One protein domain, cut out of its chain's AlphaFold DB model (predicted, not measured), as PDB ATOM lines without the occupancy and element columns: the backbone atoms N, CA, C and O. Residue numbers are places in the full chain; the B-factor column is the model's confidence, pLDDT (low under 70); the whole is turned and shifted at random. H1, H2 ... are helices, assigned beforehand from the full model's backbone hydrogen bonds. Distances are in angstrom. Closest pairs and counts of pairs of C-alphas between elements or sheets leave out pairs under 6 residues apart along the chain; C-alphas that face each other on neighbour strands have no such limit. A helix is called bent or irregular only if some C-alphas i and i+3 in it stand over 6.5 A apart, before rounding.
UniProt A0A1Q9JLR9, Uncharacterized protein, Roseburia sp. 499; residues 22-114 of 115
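This is residues 22 to 114 of the 115 residues of an uncharacterized protein of Roseburia sp. 499 (UniProt A0A1Q9JLR9). H5 and the arm H6a of long, bent H6 form a helical hairpin, with H3 packed on H6a and short H2 and H4 nearby. From this compact body, residues 100 to 114 stick out as a long arm and residues 22 to 29 of H1 as a shorter one. The 93 printed residues have six named helices, H1 to H6, and no named strand: all helix, elongated, 49 by 31 by 26 A, only just loose, close to compact, radius of gyration of the C-alphas 15.2 A.

H6, residues 83 to 112, was assigned as one helix by its hydrogen bonds but is bent: C-alphas 93 and 96 are 7.1 A apart. Its arms are H6a, 83 to 93, 15.2 A, and H6b, 96 to 112, 24.4 A, ending at C-alpha 112 (462.590, 26.528, 175.205). H5 is 67 to 80, 19.9 A; H3, 45 to 55, 15.5 A; H4, 59 to 64, 9.1 A; H2, 37 to 40, 4.8 A; H1, 22 to 33, 16.0 A, from C-alpha 22 (463.597, 31.403, 146.009).

H6a and H5, a hairpin, touch at a shallow tilt of 17 degrees, opposite ways; closest C-alphas Leu 78 and Gly 86, 4.8 A. H3 touches H6a, closest C-alphas Leu 51 and Met 89, 6.2 A. H2 touches H4, closest C-alphas Glu 38 and Gly 63, 4.8 A. H1 and H5 only just touch, only at their ends, with 3 pairs of C-alphas within 8 A, closest Ala 33 and Met 68, 5.1 A. H6b touches no helix. Every O i to N i+4 pair is within hydrogen-bond range in H1, H3, H5, H6a and H6b; 1 of 2 in H4; H2 is too short for one.

The C-alphas farthest apart, Phe 80 and Thr 114, are 50.9 A apart. The printed part has no cut, and its links between helices are tight. pLDDT is under 70 in 25 residues, among them 22 to 30 and 107 to 114.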
ATOM      1  N   ASP A  22     464.839  31.933 146.575       55.38
ATOM      2  CA  ASP A  22     463.597  31.403 146.009       55.38
ATOM      3  C   ASP A  22     463.858  30.089 145.267       55.38
ATOM      4  O   ASP A  22     463.085  29.148 145.387       55.38
ATOM      5  N   SER A  23     465.014  29.965 144.609       59.12
ATOM      6  CA  SER A  23     465.482  28.739 143.956       59.12
ATOM      7  C   SER A  23     465.583  27.532 144.900       59.12
ATOM      8  O   SER A  23     465.216  26.426 144.516       59.12
ATOM      9  N   TYR A  24     466.043  27.721 146.140       62.38
ATOM     10  CA  TYR A  24     466.123  26.657 147.142       62.38
ATOM     11  C   TYR A  24     464.741  26.319 147.707       62.38
ATOM     12  O   TYR A  24     464.437  25.145 147.905       62.38
ATOM     13  N   ALA A  25     463.901  27.329 147.959       54.25
ATOM     14  CA  ALA A  25     462.529  27.105 148.414       54.25
ATOM     15  C   ALA A  25     461.729  26.328 147.361       54.25
ATOM     16  O   ALA A  25     461.093  25.329 147.687       54.25
ATOM     17  N   ILE A  26     461.828  26.747 146.097       55.00
ATOM     18  CA  ILE A  26     461.200  26.101 144.944       55.00
ATOM     19  C   ILE A  26     461.710  24.668 144.806       55.00
ATOM     20  O   ILE A  26     460.895  23.754 144.792       55.00
ATOM     21  N   ALA A  27     463.028  24.445 144.808       62.50
ATOM     22  CA  ALA A  27     463.591  23.101 144.679       62.50
ATOM     23  C   ALA A  27     463.139  22.156 145.805       62.50
ATOM     24  O   ALA A  27     462.904  20.973 145.566       62.50
ATOM     25  N   GLU A  28     462.989  22.655 147.034       64.50
ATOM     26  CA  GLU A  28     462.543  21.827 148.157       64.50
ATOM     27  C   GLU A  28     461.028  21.560 148.121       64.50
ATOM     28  O   GLU A  28     460.586  20.467 148.491       64.50
ATOM     29  N   VAL A  29     460.232  22.512 147.621       62.84
ATOM     30  CA  VAL A  29     458.802  22.315 147.340       62.84
ATOM     31  C   VAL A  29     458.616  21.304 146.210       62.84
ATOM     32  O   VAL A  29     457.858  20.355 146.380       62.84
ATOM     33  N   GLU A  30     459.343  21.444 145.102       65.69
ATOM     34  CA  GLU A  30     459.322  20.508 143.972       65.69
ATOM     35  C   GLU A  30     459.753  19.109 144.402       65.69
ATOM     36  O   GLU A  30     459.112  18.116 144.063       65.69
ATOM     37  N   LYS A  31     460.812  19.011 145.206       74.38
ATOM     38  CA  LYS A  31     461.257  17.735 145.756       74.38
ATOM     39  C   LYS A  31     460.175  17.094 146.617       74.38
ATOM     40  O   LYS A  31     459.946  15.900 146.479       74.38
ATOM     41  N   SER A  32     459.513  17.872 147.474       71.31
ATOM     42  CA  SER A  32     458.435  17.378 148.339       71.31
ATOM     43  C   SER A  32     457.192  16.975 147.542       71.31
ATOM     44  O   SER A  32     456.568  15.966 147.853       71.31
ATOM     45  N   ALA A  33     456.867  17.720 146.483       73.88
ATOM     46  CA  ALA A  33     455.751  17.433 145.587       73.88
ATOM     47  C   ALA A  33     455.945  16.120 144.805       73.88
ATOM     48  O   ALA A  33     454.970  15.426 144.531       73.88
ATOM     49  N   ASN A  34     457.197  15.761 144.504       83.81
ATOM     50  CA  ASN A  34     457.565  14.529 143.802       83.81
ATOM     51  C   ASN A  34     457.802  13.319 144.731       83.81
ATOM     52  O   ASN A  34     458.209  12.257 144.263       83.81
ATOM     53  N   ILE A  35     457.576  13.446 146.044       87.25
ATOM     54  CA  ILE A  35     457.649  12.303 146.967       87.25
ATOM     55  C   ILE A  35     456.481  11.357 146.677       87.25
ATOM     56  O   ILE A  35     455.335  11.797 146.569       87.25
ATOM     57  N   THR A  36     456.767  10.056 146.581       90.81
ATOM     58  CA  THR A  36     455.730   9.034 146.409       90.81
ATOM     59  C   THR A  36     454.841   8.937 147.642       90.81
ATOM     60  O   THR A  36     455.308   9.112 148.770       90.81
ATOM     61  N   LEU A  37     453.565   8.611 147.460       88.19
ATOM     62  CA  LEU A  37     452.626   8.489 148.572       88.19
ATOM     63  C   LEU A  37     453.051   7.412 149.573       88.19
ATOM     64  O   LEU A  37     452.874   7.606 150.770       88.19
ATOM     65  N   GLU A  38     453.683   6.328 149.118       87.75
ATOM     66  CA  GLU A  38     454.256   5.310 150.007       87.75
ATOM     67  C   GLU A  38     455.327   5.899 150.938       87.75
ATOM     68  O   GLU A  38     455.306   5.674 152.147       87.75
ATOM     69  N   THR A  39     456.221   6.728 150.394       87.62
ATOM     70  CA  THR A  39     457.255   7.404 151.187       87.62
ATOM     71  C   THR A  39     456.642   8.462 152.106       87.62
ATOM     72  O   THR A  39     457.036   8.592 153.265       87.62
ATOM     73  N   TYR A  40     455.670   9.223 151.602       85.62
ATOM     74  CA  TYR A  40     455.004  10.293 152.339       85.62
ATOM     75  C   TYR A  40     454.205   9.760 153.540       85.62
ATOM     76  O   TYR A  40     454.290  10.312 154.637       85.62
ATOM     77  N   PHE A  41     453.492   8.647 153.359       86.62
ATOM     78  CA  PHE A  41     452.702   7.980 154.394       86.62
ATOM     79  C   PHE A  41     453.463   6.880 155.147       86.62
ATOM     80  O   PHE A  41     452.849   6.145 155.914       86.62
ATOM     81  N   ALA A  42     454.789   6.776 155.018       85.19
ATOM     82  CA  ALA A  42     455.571   5.718 155.671       85.19
ATOM     83  C   ALA A  42     455.380   5.648 157.203       85.19
ATOM     84  O   ALA A  42     455.555   4.595 157.810       85.19
ATOM     85  N   GLN A  43     455.017   6.768 157.837       79.31
ATOM     86  CA  GLN A  43     454.735   6.845 159.276       79.31
ATOM     87  C   GLN A  43     453.255   6.608 159.635       79.31
ATOM     88  O   GLN A  43     452.949   6.454 160.815       79.31
ATOM     89  N   CYS A  44     452.358   6.597 158.647       84.00
ATOM     90  CA  CYS A  44     450.908   6.437 158.801       84.00
ATOM     91  C   CYS A  44     450.328   5.594 157.640       84.00
ATOM     92  O   CYS A  44     449.526   6.105 156.848       84.00
ATOM     93  N   PRO A  45     450.755   4.327 157.469       86.69
ATOM     94  CA  PRO A  45     450.358   3.495 156.328       86.69
ATOM     95  C   PRO A  45     448.843   3.253 156.253       86.69
ATOM     96  O   PRO A  45     448.286   3.133 155.168       86.69
ATOM     97  N   GLU A  46     448.139   3.260 157.384       88.06
ATOM     98  CA  GLU A  46     446.681   3.142 157.442       88.06
ATOM     99  C   GLU A  46     445.957   4.293 156.727       88.06
ATOM    100  O   GLU A  46     444.881   4.100 156.164       88.06
ATOM    101  N   LYS A  47     446.557   5.489 156.700       87.12
ATOM    102  CA  LYS A  47     446.006   6.655 155.998       87.12
ATOM    103  C   LYS A  47     446.176   6.535 154.494       87.12
ATOM    104  O   LYS A  47     445.303   6.969 153.744       87.12
ATOM    105  N   LEU A  48     447.261   5.897 154.056       88.56
ATOM    106  CA  LEU A  48     447.447   5.543 152.658       88.56
ATOM    107  C   LEU A  48     446.377   4.542 152.201       88.56
ATOM    108  O   LEU A  48     445.821   4.728 151.125       88.56
ATOM    109  N   GLU A  49     446.044   3.534 153.014       87.69
ATOM    110  CA  GLU A  49     444.951   2.595 152.708       87.69
ATOM    111  C   GLU A  49     443.583   3.287 152.641       87.69
ATOM    112  O   GLU A  49     442.853   3.103 151.671       87.69
ATOM    113  N   GLN A  50     443.268   4.173 153.588       89.75
ATOM    114  CA  GLN A  50     442.032   4.967 153.533       89.75
ATOM    115  C   GLN A  50     441.964   5.828 152.265       89.75
ATOM    116  O   GLN A  50     440.925   5.913 151.610       89.75
ATOM    117  N   LEU A  51     443.085   6.442 151.876       88.25
ATOM    118  CA  LEU A  51     443.149   7.226 150.648       88.25
ATOM    119  C   LEU A  51     442.969   6.335 149.405       88.25
ATOM    120  O   LEU A  51     442.275   6.736 148.474       88.25
ATOM    121  N   LYS A  52     443.522   5.114 149.392       87.50
ATOM    122  CA  LYS A  52     443.314   4.131 148.308       87.50
ATOM    123  C   LYS A  52     441.848   3.766 148.139       87.50
ATOM    124  O   LYS A  52     441.357   3.771 147.013       87.50
ATOM    125  N   GLU A  53     441.152   3.482 149.237       88.00
ATOM    126  CA  GLU A  53     439.732   3.121 149.219       88.00
ATOM    127  C   GLU A  53     438.883   4.242 148.612       88.00
ATOM    128  O   GLU A  53     438.051   3.993 147.737       88.00
ATOM    129  N   ILE A  54     439.153   5.493 148.998       86.38
ATOM    130  CA  ILE A  54     438.406   6.647 148.490       86.38
ATOM    131  C   ILE A  54     438.668   6.870 146.996       86.38
ATOM    132  O   ILE A  54     437.735   7.149 146.243       86.38
ATOM    133  N   ILE A  55     439.915   6.737 146.536       82.56
ATOM    134  CA  ILE A  55     440.263   6.962 145.121       82.56
ATOM    135  C   ILE A  55     439.993   5.706 144.264       82.56
ATOM    136  O   ILE A  55     439.973   5.789 143.039       82.56
ATOM    137  N   SER A  56     439.696   4.559 144.887       82.31
ATOM    138  CA  SER A  56     439.473   3.265 144.222       82.31
ATOM    139  C   SER A  56     440.663   2.823 143.354       82.31
ATOM    140  O   SER A  56     440.489   2.286 142.260       82.31
ATOM    141  N   ILE A  57     441.888   3.055 143.838       75.88
ATOM    142  CA  ILE A  57     443.142   2.681 143.163       75.88
ATOM    143  C   ILE A  57     443.758   1.469 143.871       75.88
ATOM    144  O   ILE A  57     443.733   1.379 145.097       75.88
ATOM    145  N   SER A  58     444.336   0.535 143.106       75.06
ATOM    146  CA  SER A  58     445.057  -0.606 143.681       75.06
ATOM    147  C   SER A  58     446.320  -0.172 144.435       75.06
ATOM    148  O   SER A  58     446.956   0.834 144.115       75.06
ATOM    149  N   THR A  59     446.717  -0.971 145.424       68.12
ATOM    150  CA  THR A  59     447.864  -0.718 146.307       68.12
ATOM    151  C   THR A  59     449.149  -0.407 145.538       68.12
ATOM    152  O   THR A  59     449.804   0.593 145.839       68.12
ATOM    153  N   ASP A  60     449.443  -1.201 144.506       74.12
ATOM    154  CA  ASP A  60     450.639  -1.065 143.665       74.12
ATOM    155  C   ASP A  60     450.626   0.229 142.841       74.12
ATOM    156  O   ASP A  60     451.642   0.906 142.702       74.12
ATOM    157  N   ASN A  61     449.452   0.623 142.342       79.94
ATOM    158  CA  ASN A  61     449.308   1.841 141.550       79.94
ATOM    159  C   ASN A  61     449.425   3.086 142.436       79.94
ATOM    160  O   ASN A  61     450.079   4.054 142.057       79.94
ATOM    161  N   MET A  62     448.857   3.051 143.641       80.44
ATOM    162  CA  MET A  62     448.873   4.194 144.556       80.44
ATOM    163  C   MET A  62     450.262   4.468 145.144       80.44
ATOM    164  O   MET A  62     450.620   5.624 145.350       80.44
ATOM    165  N   GLY A  63     451.059   3.425 145.405       75.94
ATOM    166  CA  GLY A  63     452.422   3.584 145.926       75.94
ATOM    167  C   GLY A  63     453.350   4.348 144.977       75.94
ATOM    168  O   GLY A  63     454.284   5.005 145.430       75.94
ATOM    169  N   THR A  64     453.051   4.329 143.672       85.94
ATOM    170  CA  THR A  64     453.819   5.051 142.644       85.94
ATOM    171  C   THR A  64     453.342   6.478 142.392       85.94
ATOM    172  O   THR A  64     454.090   7.261 141.809       85.94
ATOM    173  N   LEU A  65     452.140   6.840 142.853       89.88
ATOM    174  CA  LEU A  65     451.653   8.213 142.749       89.88
ATOM    175  C   LEU A  65     452.478   9.130 143.642       89.88
ATOM    176  O   LEU A  65     452.864   8.767 144.755       89.88
ATOM    177  N   THR A  66     452.728  10.337 143.160       90.25
ATOM    178  CA  THR A  66     453.364  11.391 143.944       90.25
ATOM    179  C   THR A  66     452.338  12.174 144.757       90.25
ATOM    180  O   THR A  66     451.128  12.113 144.514       90.25
ATOM    181  N   TYR A  67     452.819  12.956 145.724       86.56
ATOM    182  CA  TYR A  67     451.991  13.938 146.424       86.56
ATOM    183  C   TYR A  67     451.277  14.879 145.440       86.56
ATOM    184  O   TYR A  67     450.098  15.184 145.625       86.56
ATOM    185  N   MET A  68     451.967  15.313 144.378       86.38
ATOM    186  CA  MET A  68     451.383  16.168 143.347       86.38
ATOM    187  C   MET A  68     450.241  15.473 142.600       86.38
ATOM    188  O   MET A  68     449.182  16.075 142.424       86.38
ATOM    189  N   ASP A  69     450.411  14.204 142.219       90.50
ATOM    190  CA  ASP A  69     449.363  13.442 141.530       90.50
ATOM    191  C   ASP A  69     448.107  13.317 142.401       90.50
ATOM    192  O   ASP A  69     446.990  13.572 141.945       90.50
ATOM    193  N   ALA A  70     448.283  13.011 143.692       88.88
ATOM    194  CA  ALA A  70     447.180  12.970 144.647       88.88
ATOM    195  C   ALA A  70     446.492  14.334 144.795       88.88
ATOM    196  O   ALA A  70     445.263  14.411 144.780       88.88
ATOM    197  N   ALA A  71     447.265  15.418 144.894       87.62
ATOM    198  CA  ALA A  71     446.733  16.775 144.981       87.62
ATOM    199  C   ALA A  71     445.937  17.165 143.724       87.62
ATOM    200  O   ALA A  71     444.893  17.813 143.828       87.62
ATOM    201  N   MET A  72     446.380  16.737 142.540       90.19
ATOM    202  CA  MET A  72     445.651  16.951 141.291       90.19
ATOM    203  C   MET A  72     444.324  16.184 141.261       90.19
ATOM    204  O   MET A  72     443.306  16.771 140.897       90.19
ATOM    205  N   LEU A  73     444.311  14.916 141.689       89.12
ATOM    206  CA  LEU A  73     443.086  14.113 141.795       89.12
ATOM    207  C   LEU A  73     442.086  14.737 142.778       89.12
ATOM    208  O   LEU A  73     440.904  14.868 142.466       89.12
ATOM    209  N   ILE A  74     442.570  15.204 143.932       89.31
ATOM    210  CA  ILE A  74     441.767  15.946 144.913       89.31
ATOM    211  C   ILE A  74     441.153  17.189 144.277       89.31
ATOM    212  O   ILE A  74     439.955  17.428 144.411       89.31
ATOM    213  N   ASN A  75     441.958  17.982 143.570       88.00
ATOM    214  CA  ASN A  75     441.484  19.211 142.948       88.00
ATOM    215  C   ASN A  75     440.422  18.934 141.870       88.00
ATOM    216  O   ASN A  75     439.436  19.660 141.779       88.00
ATOM    217  N   GLN A  76     440.578  17.860 141.091       89.06
ATOM    218  CA  GLN A  76     439.560  17.432 140.128       89.06
ATOM    219  C   GLN A  76     438.241  17.058 140.818       89.06
ATOM    220  O   GLN A  76     437.183  17.521 140.390       89.06
ATOM    221  N   GLU A  77     438.290  16.292 141.910       88.62
ATOM    222  CA  GLU A  77     437.098  15.921 142.686       88.62
ATOM    223  C   GLU A  77     436.425  17.137 143.343       88.62
ATOM    224  O   GLU A  77     435.200  17.241 143.348       88.62
ATOM    225  N   LEU A  78     437.209  18.102 143.837       86.81
ATOM    226  CA  LEU A  78     436.694  19.338 144.435       86.81
ATOM    227  C   LEU A  78     436.011  20.266 143.423       86.81
ATOM    228  O   LEU A  78     435.047  20.949 143.782       86.81
ATOM    229  N   LEU A  79     436.532  20.334 142.196       88.50
ATOM    230  CA  LEU A  79     436.051  21.247 141.158       88.50
ATOM    231  C   LEU A  79     434.924  20.652 140.312       88.50
ATOM    232  O   LEU A  79     433.991  21.368 139.954       88.50
ATOM    233  N   PHE A  80     435.023  19.367 139.975       89.50
ATOM    234  CA  PHE A  80     434.186  18.744 138.945       89.50
ATOM    235  C   PHE A  80     433.519  17.443 139.395       89.50
ATOM    236  O   PHE A  80     432.588  16.984 138.737       89.50
ATOM    237  N   GLY A  81     434.001  16.839 140.482       87.19
ATOM    238  CA  GLY A  81     433.529  15.552 140.975       87.19
ATOM    239  C   GLY A  81     432.672  15.675 142.228       87.19
ATOM    240  O   GLY A  81     431.840  16.576 142.377       87.19
ATOM    241  N   ASN A  82     432.860  14.729 143.147       90.06
ATOM    242  CA  ASN A  82     432.178  14.769 144.429       90.06
ATOM    243  C   ASN A  82     432.981  15.632 145.407       90.06
ATOM    244  O   ASN A  82     433.993  15.205 145.959       90.06
ATOM    245  N   ARG A  83     432.475  16.836 145.688       88.56
ATOM    246  CA  ARG A  83     433.126  17.779 146.606       88.56
ATOM    247  C   ARG A  83     433.416  17.179 147.984       88.56
ATOM    248  O   ARG A  83     434.478  17.455 148.530       88.56
ATOM    249  N   GLN A  84     432.512  16.370 148.545       89.81
ATOM    250  CA  GLN A  84     432.740  15.742 149.852       89.81
ATOM    251  C   GLN A  84     433.895  14.741 149.775       89.81
ATOM    252  O   GLN A  84     434.807  14.804 150.590       89.81
ATOM    253  N   LYS A  85     433.917  13.914 148.726       88.56
ATOM    254  CA  LYS A  85     435.023  12.990 148.446       88.56
ATOM    255  C   LYS A  85     436.356  13.736 148.329       88.56
ATOM    256  O   LYS A  85     437.340  13.336 148.941       88.56
ATOM    257  N   GLY A  86     436.381  14.854 147.601       87.75
ATOM    258  CA  GLY A  86     437.567  15.704 147.486       87.75
ATOM    259  C   GLY A  86     438.032  16.281 148.831       87.75
ATOM    260  O   GLY A  86     439.231  16.325 149.096       87.75
ATOM    261  N   LEU A  87     437.104  16.679 149.707       88.06
ATOM    262  CA  LEU A  87     437.425  17.152 151.059       88.06
ATOM    263  C   LEU A  87     437.975  16.030 151.951       88.06
ATOM    264  O   LEU A  87     438.949  16.256 152.667       88.06
ATOM    265  N   ASP A  88     437.404  14.829 151.872       88.94
ATOM    266  CA  ASP A  88     437.868  13.664 152.633       88.94
ATOM    267  C   ASP A  88     439.293  13.272 152.203       88.94
ATOM    268  O   ASP A  88     440.180  13.083 153.040       88.94
ATOM    269  N   MET A  89     439.556  13.255 150.891       89.12
ATOM    270  CA  MET A  89     440.893  13.015 150.337       89.12
ATOM    271  C   MET A  89     441.898  14.098 150.765       89.12
ATOM    272  O   MET A  89     443.032  13.780 151.125       89.12
ATOM    273  N   LEU A  90     441.492  15.374 150.764       87.56
ATOM    274  CA  LEU A  90     442.328  16.488 151.223       87.56
ATOM    275  C   LEU A  90     442.679  16.369 152.709       87.56
ATOM    276  O   LEU A  90     443.824  16.614 153.099       87.56
ATOM    277  N   SER A  91     441.710  15.977 153.537       86.31
ATOM    278  CA  SER A  91     441.930  15.758 154.966       86.31
ATOM    279  C   SER A  91     442.993  14.684 155.192       86.31
ATOM    280  O   SER A  91     443.950  14.920 155.927       86.31
ATOM    281  N   LEU A  92     442.882  13.541 154.510       87.12
ATOM    282  CA  LEU A  92     443.854  12.450 154.628       87.12
ATOM    283  C   LEU A  92     445.242  12.845 154.115       87.12
ATOM    284  O   LEU A  92     446.245  12.550 154.763       87.12
ATOM    285  N   LEU A  93     445.319  13.548 152.979       86.00
ATOM    286  CA  LEU A  93     446.599  13.958 152.401       86.00
ATOM    287  C   LEU A  93     447.349  14.953 153.300       86.00
ATOM    288  O   LEU A  93     448.576  14.942 153.339       86.00
ATOM    289  N   THR A  94     446.639  15.796 154.051       81.88
ATOM    290  CA  THR A  94     447.248  16.838 154.897       81.88
ATOM    291  C   THR A  94     447.528  16.395 156.335       81.88
ATOM    292  O   THR A  94     448.220  17.103 157.072       81.88
ATOM    293  N   GLU A  95     447.042  15.230 156.758       75.62
ATOM    294  CA  GLU A  95     447.170  14.741 158.135       75.62
ATOM    295  C   GLU A  95     448.629  14.444 158.554       75.62
ATOM    296  O   GLU A  95     449.037  14.909 159.627       75.62
ATOM    297  N   PRO A  96     449.481  13.800 157.725       76.00
ATOM    298  CA  PRO A  96     450.896  13.610 158.061       76.00
ATOM    299  C   PRO A  96     451.647  14.932 158.273       76.00
ATOM    300  O   PRO A  96     452.473  15.045 159.183       76.00
ATOM    301  N   LEU A  97     451.322  15.968 157.488       70.12
ATOM    302  CA  LEU A  97     451.891  17.309 157.651       70.12
ATOM    303  C   LEU A  97     451.472  17.947 158.977       70.12
ATOM    304  O   LEU A  97     452.311  18.538 159.656       70.12
ATOM    305  N   HIS A  98     450.210  17.795 159.383       67.75
ATOM    306  CA  HIS A  98     449.740  18.271 160.686       67.75
ATOM    307  C   HIS A  98     450.439  17.548 161.842       67.75
ATOM    308  O   HIS A  98     450.843  18.187 162.816       67.75
ATOM    309  N   HIS A  99     450.633  16.231 161.739       68.56
ATOM    310  CA  HIS A  99     451.374  15.466 162.740       68.56
ATOM    311  C   HIS A  99     452.832  15.915 162.851       68.56
ATOM    312  O   HIS A  99     453.315  16.155 163.962       68.56
ATOM    313  N   GLU A 100     453.522  16.086 161.723       65.50
ATOM    314  CA  GLU A 100     454.911  16.543 161.709       65.50
ATOM    315  C   GLU A 100     455.034  17.988 162.222       65.50
ATOM    316  O   GLU A 100     455.941  18.287 163.004       65.50
ATOM    317  N   TYR A 101     454.092  18.871 161.868       62.53
ATOM    318  CA  TYR A 101     454.008  20.227 162.414       62.53
ATOM    319  C   TYR A 101     453.861  20.205 163.941       62.53
ATOM    320  O   TYR A 101     454.692  20.771 164.653       62.53
ATOM    321  N   ASN A 102     452.872  19.475 164.461       66.50
ATOM    322  CA  ASN A 102     452.619  19.371 165.898       66.50
ATOM    323  C   ASN A 102     453.805  18.750 166.653       66.50
ATOM    324  O   ASN A 102     454.141  19.190 167.756       66.50
ATOM    325  N   ARG A 103     454.481  17.752 166.066       70.50
ATOM    326  CA  ARG A 103     455.701  17.161 166.640       70.50
ATOM    327  C   ARG A 103     456.807  18.206 166.772       70.50
ATOM    328  O   ARG A 103     457.446  18.290 167.819       70.50
ATOM    329  N   ARG A 104     457.021  19.019 165.734       63.47
ATOM    330  CA  ARG A 104     458.041  20.080 165.728       63.47
ATOM    331  C   ARG A 104     457.718  21.209 166.701       63.47
ATOM    332  O   ARG A 104     458.630  21.668 167.384       63.47
ATOM    333  N   VAL A 105     456.448  21.604 166.823       64.06
ATOM    334  CA  VAL A 105     455.998  22.576 167.835       64.06
ATOM    335  C   VAL A 105     456.346  22.081 169.241       64.06
ATOM    336  O   VAL A 105     457.032  22.786 169.976       64.06
ATOM    337  N   LYS A 106     456.001  20.830 169.576       70.62
ATOM    338  CA  LYS A 106     456.327  20.231 170.885       70.62
ATOM    339  C   LYS A 106     457.832  20.169 171.159       70.62
ATOM    340  O   LYS A 106     458.264  20.412 172.283       70.62
ATOM    341  N   LEU A 107     458.644  19.837 170.152       67.06
ATOM    342  CA  LEU A 107     460.106  19.823 170.283       67.06
ATOM    343  C   LEU A 107     460.666  21.225 170.557       67.06
ATOM    344  O   LEU A 107     461.537  21.371 171.413       67.06
ATOM    345  N   HIS A 108     460.146  22.248 169.876       60.22
ATOM    346  CA  HIS A 108     460.535  23.644 170.085       60.22
ATOM    347  C   HIS A 108     460.146  24.155 171.476       60.22
ATOM    348  O   HIS A 108     460.956  24.780 172.155       60.22
ATOM    349  N   GLU A 109     458.930  23.852 171.933       68.56
ATOM    350  CA  GLU A 109     458.469  24.182 173.288       68.56
ATOM    351  C   GLU A 109     459.314  23.492 174.361       68.56
ATOM    352  O   GLU A 109     459.741  24.128 175.324       68.56
ATOM    353  N   LYS A 110     459.632  22.205 174.170       69.50
ATOM    354  CA  LYS A 110     460.522  21.466 175.070       69.50
ATOM    355  C   LYS A 110     461.914  22.097 175.112       69.50
ATOM    356  O   LYS A 110     462.440  22.311 176.198       69.50
ATOM    357  N   ALA A 111     462.488  22.441 173.958       66.38
ATOM    358  CA  ALA A 111     463.795  23.093 173.880       66.38
ATOM    359  C   ALA A 111     463.816  24.459 174.590       66.38
ATOM    360  O   ALA A 111     464.782  24.765 175.282       66.38
ATOM    361  N   LYS A 112     462.736  25.248 174.489       64.94
ATOM    362  CA  LYS A 112     462.590  26.528 175.205       64.94
ATOM    363  C   LYS A 112     462.520  26.381 176.725       64.94
ATOM    364  O   LYS A 112     463.032  27.240 177.425       64.94
ATOM    365  N   ASN A 113     461.907  25.307 177.220       56.50
ATOM    366  CA  ASN A 113     461.737  25.044 178.654       56.50
ATOM    367  C   ASN A 113     462.931  24.312 179.295       56.50
ATOM    368  O   ASN A 113     462.868  23.963 180.470       56.50
ATOM    369  N   THR A 114     463.994  24.032 178.531       53.62
ATOM    370  CA  THR A 114     465.223  23.384 179.034       53.62
ATOM    371  C   THR A 114     466.370  24.395 179.224       53.62
ATOM    372  O   THR A 114     467.523  23.989 179.362       53.62
TER     373      THR A 114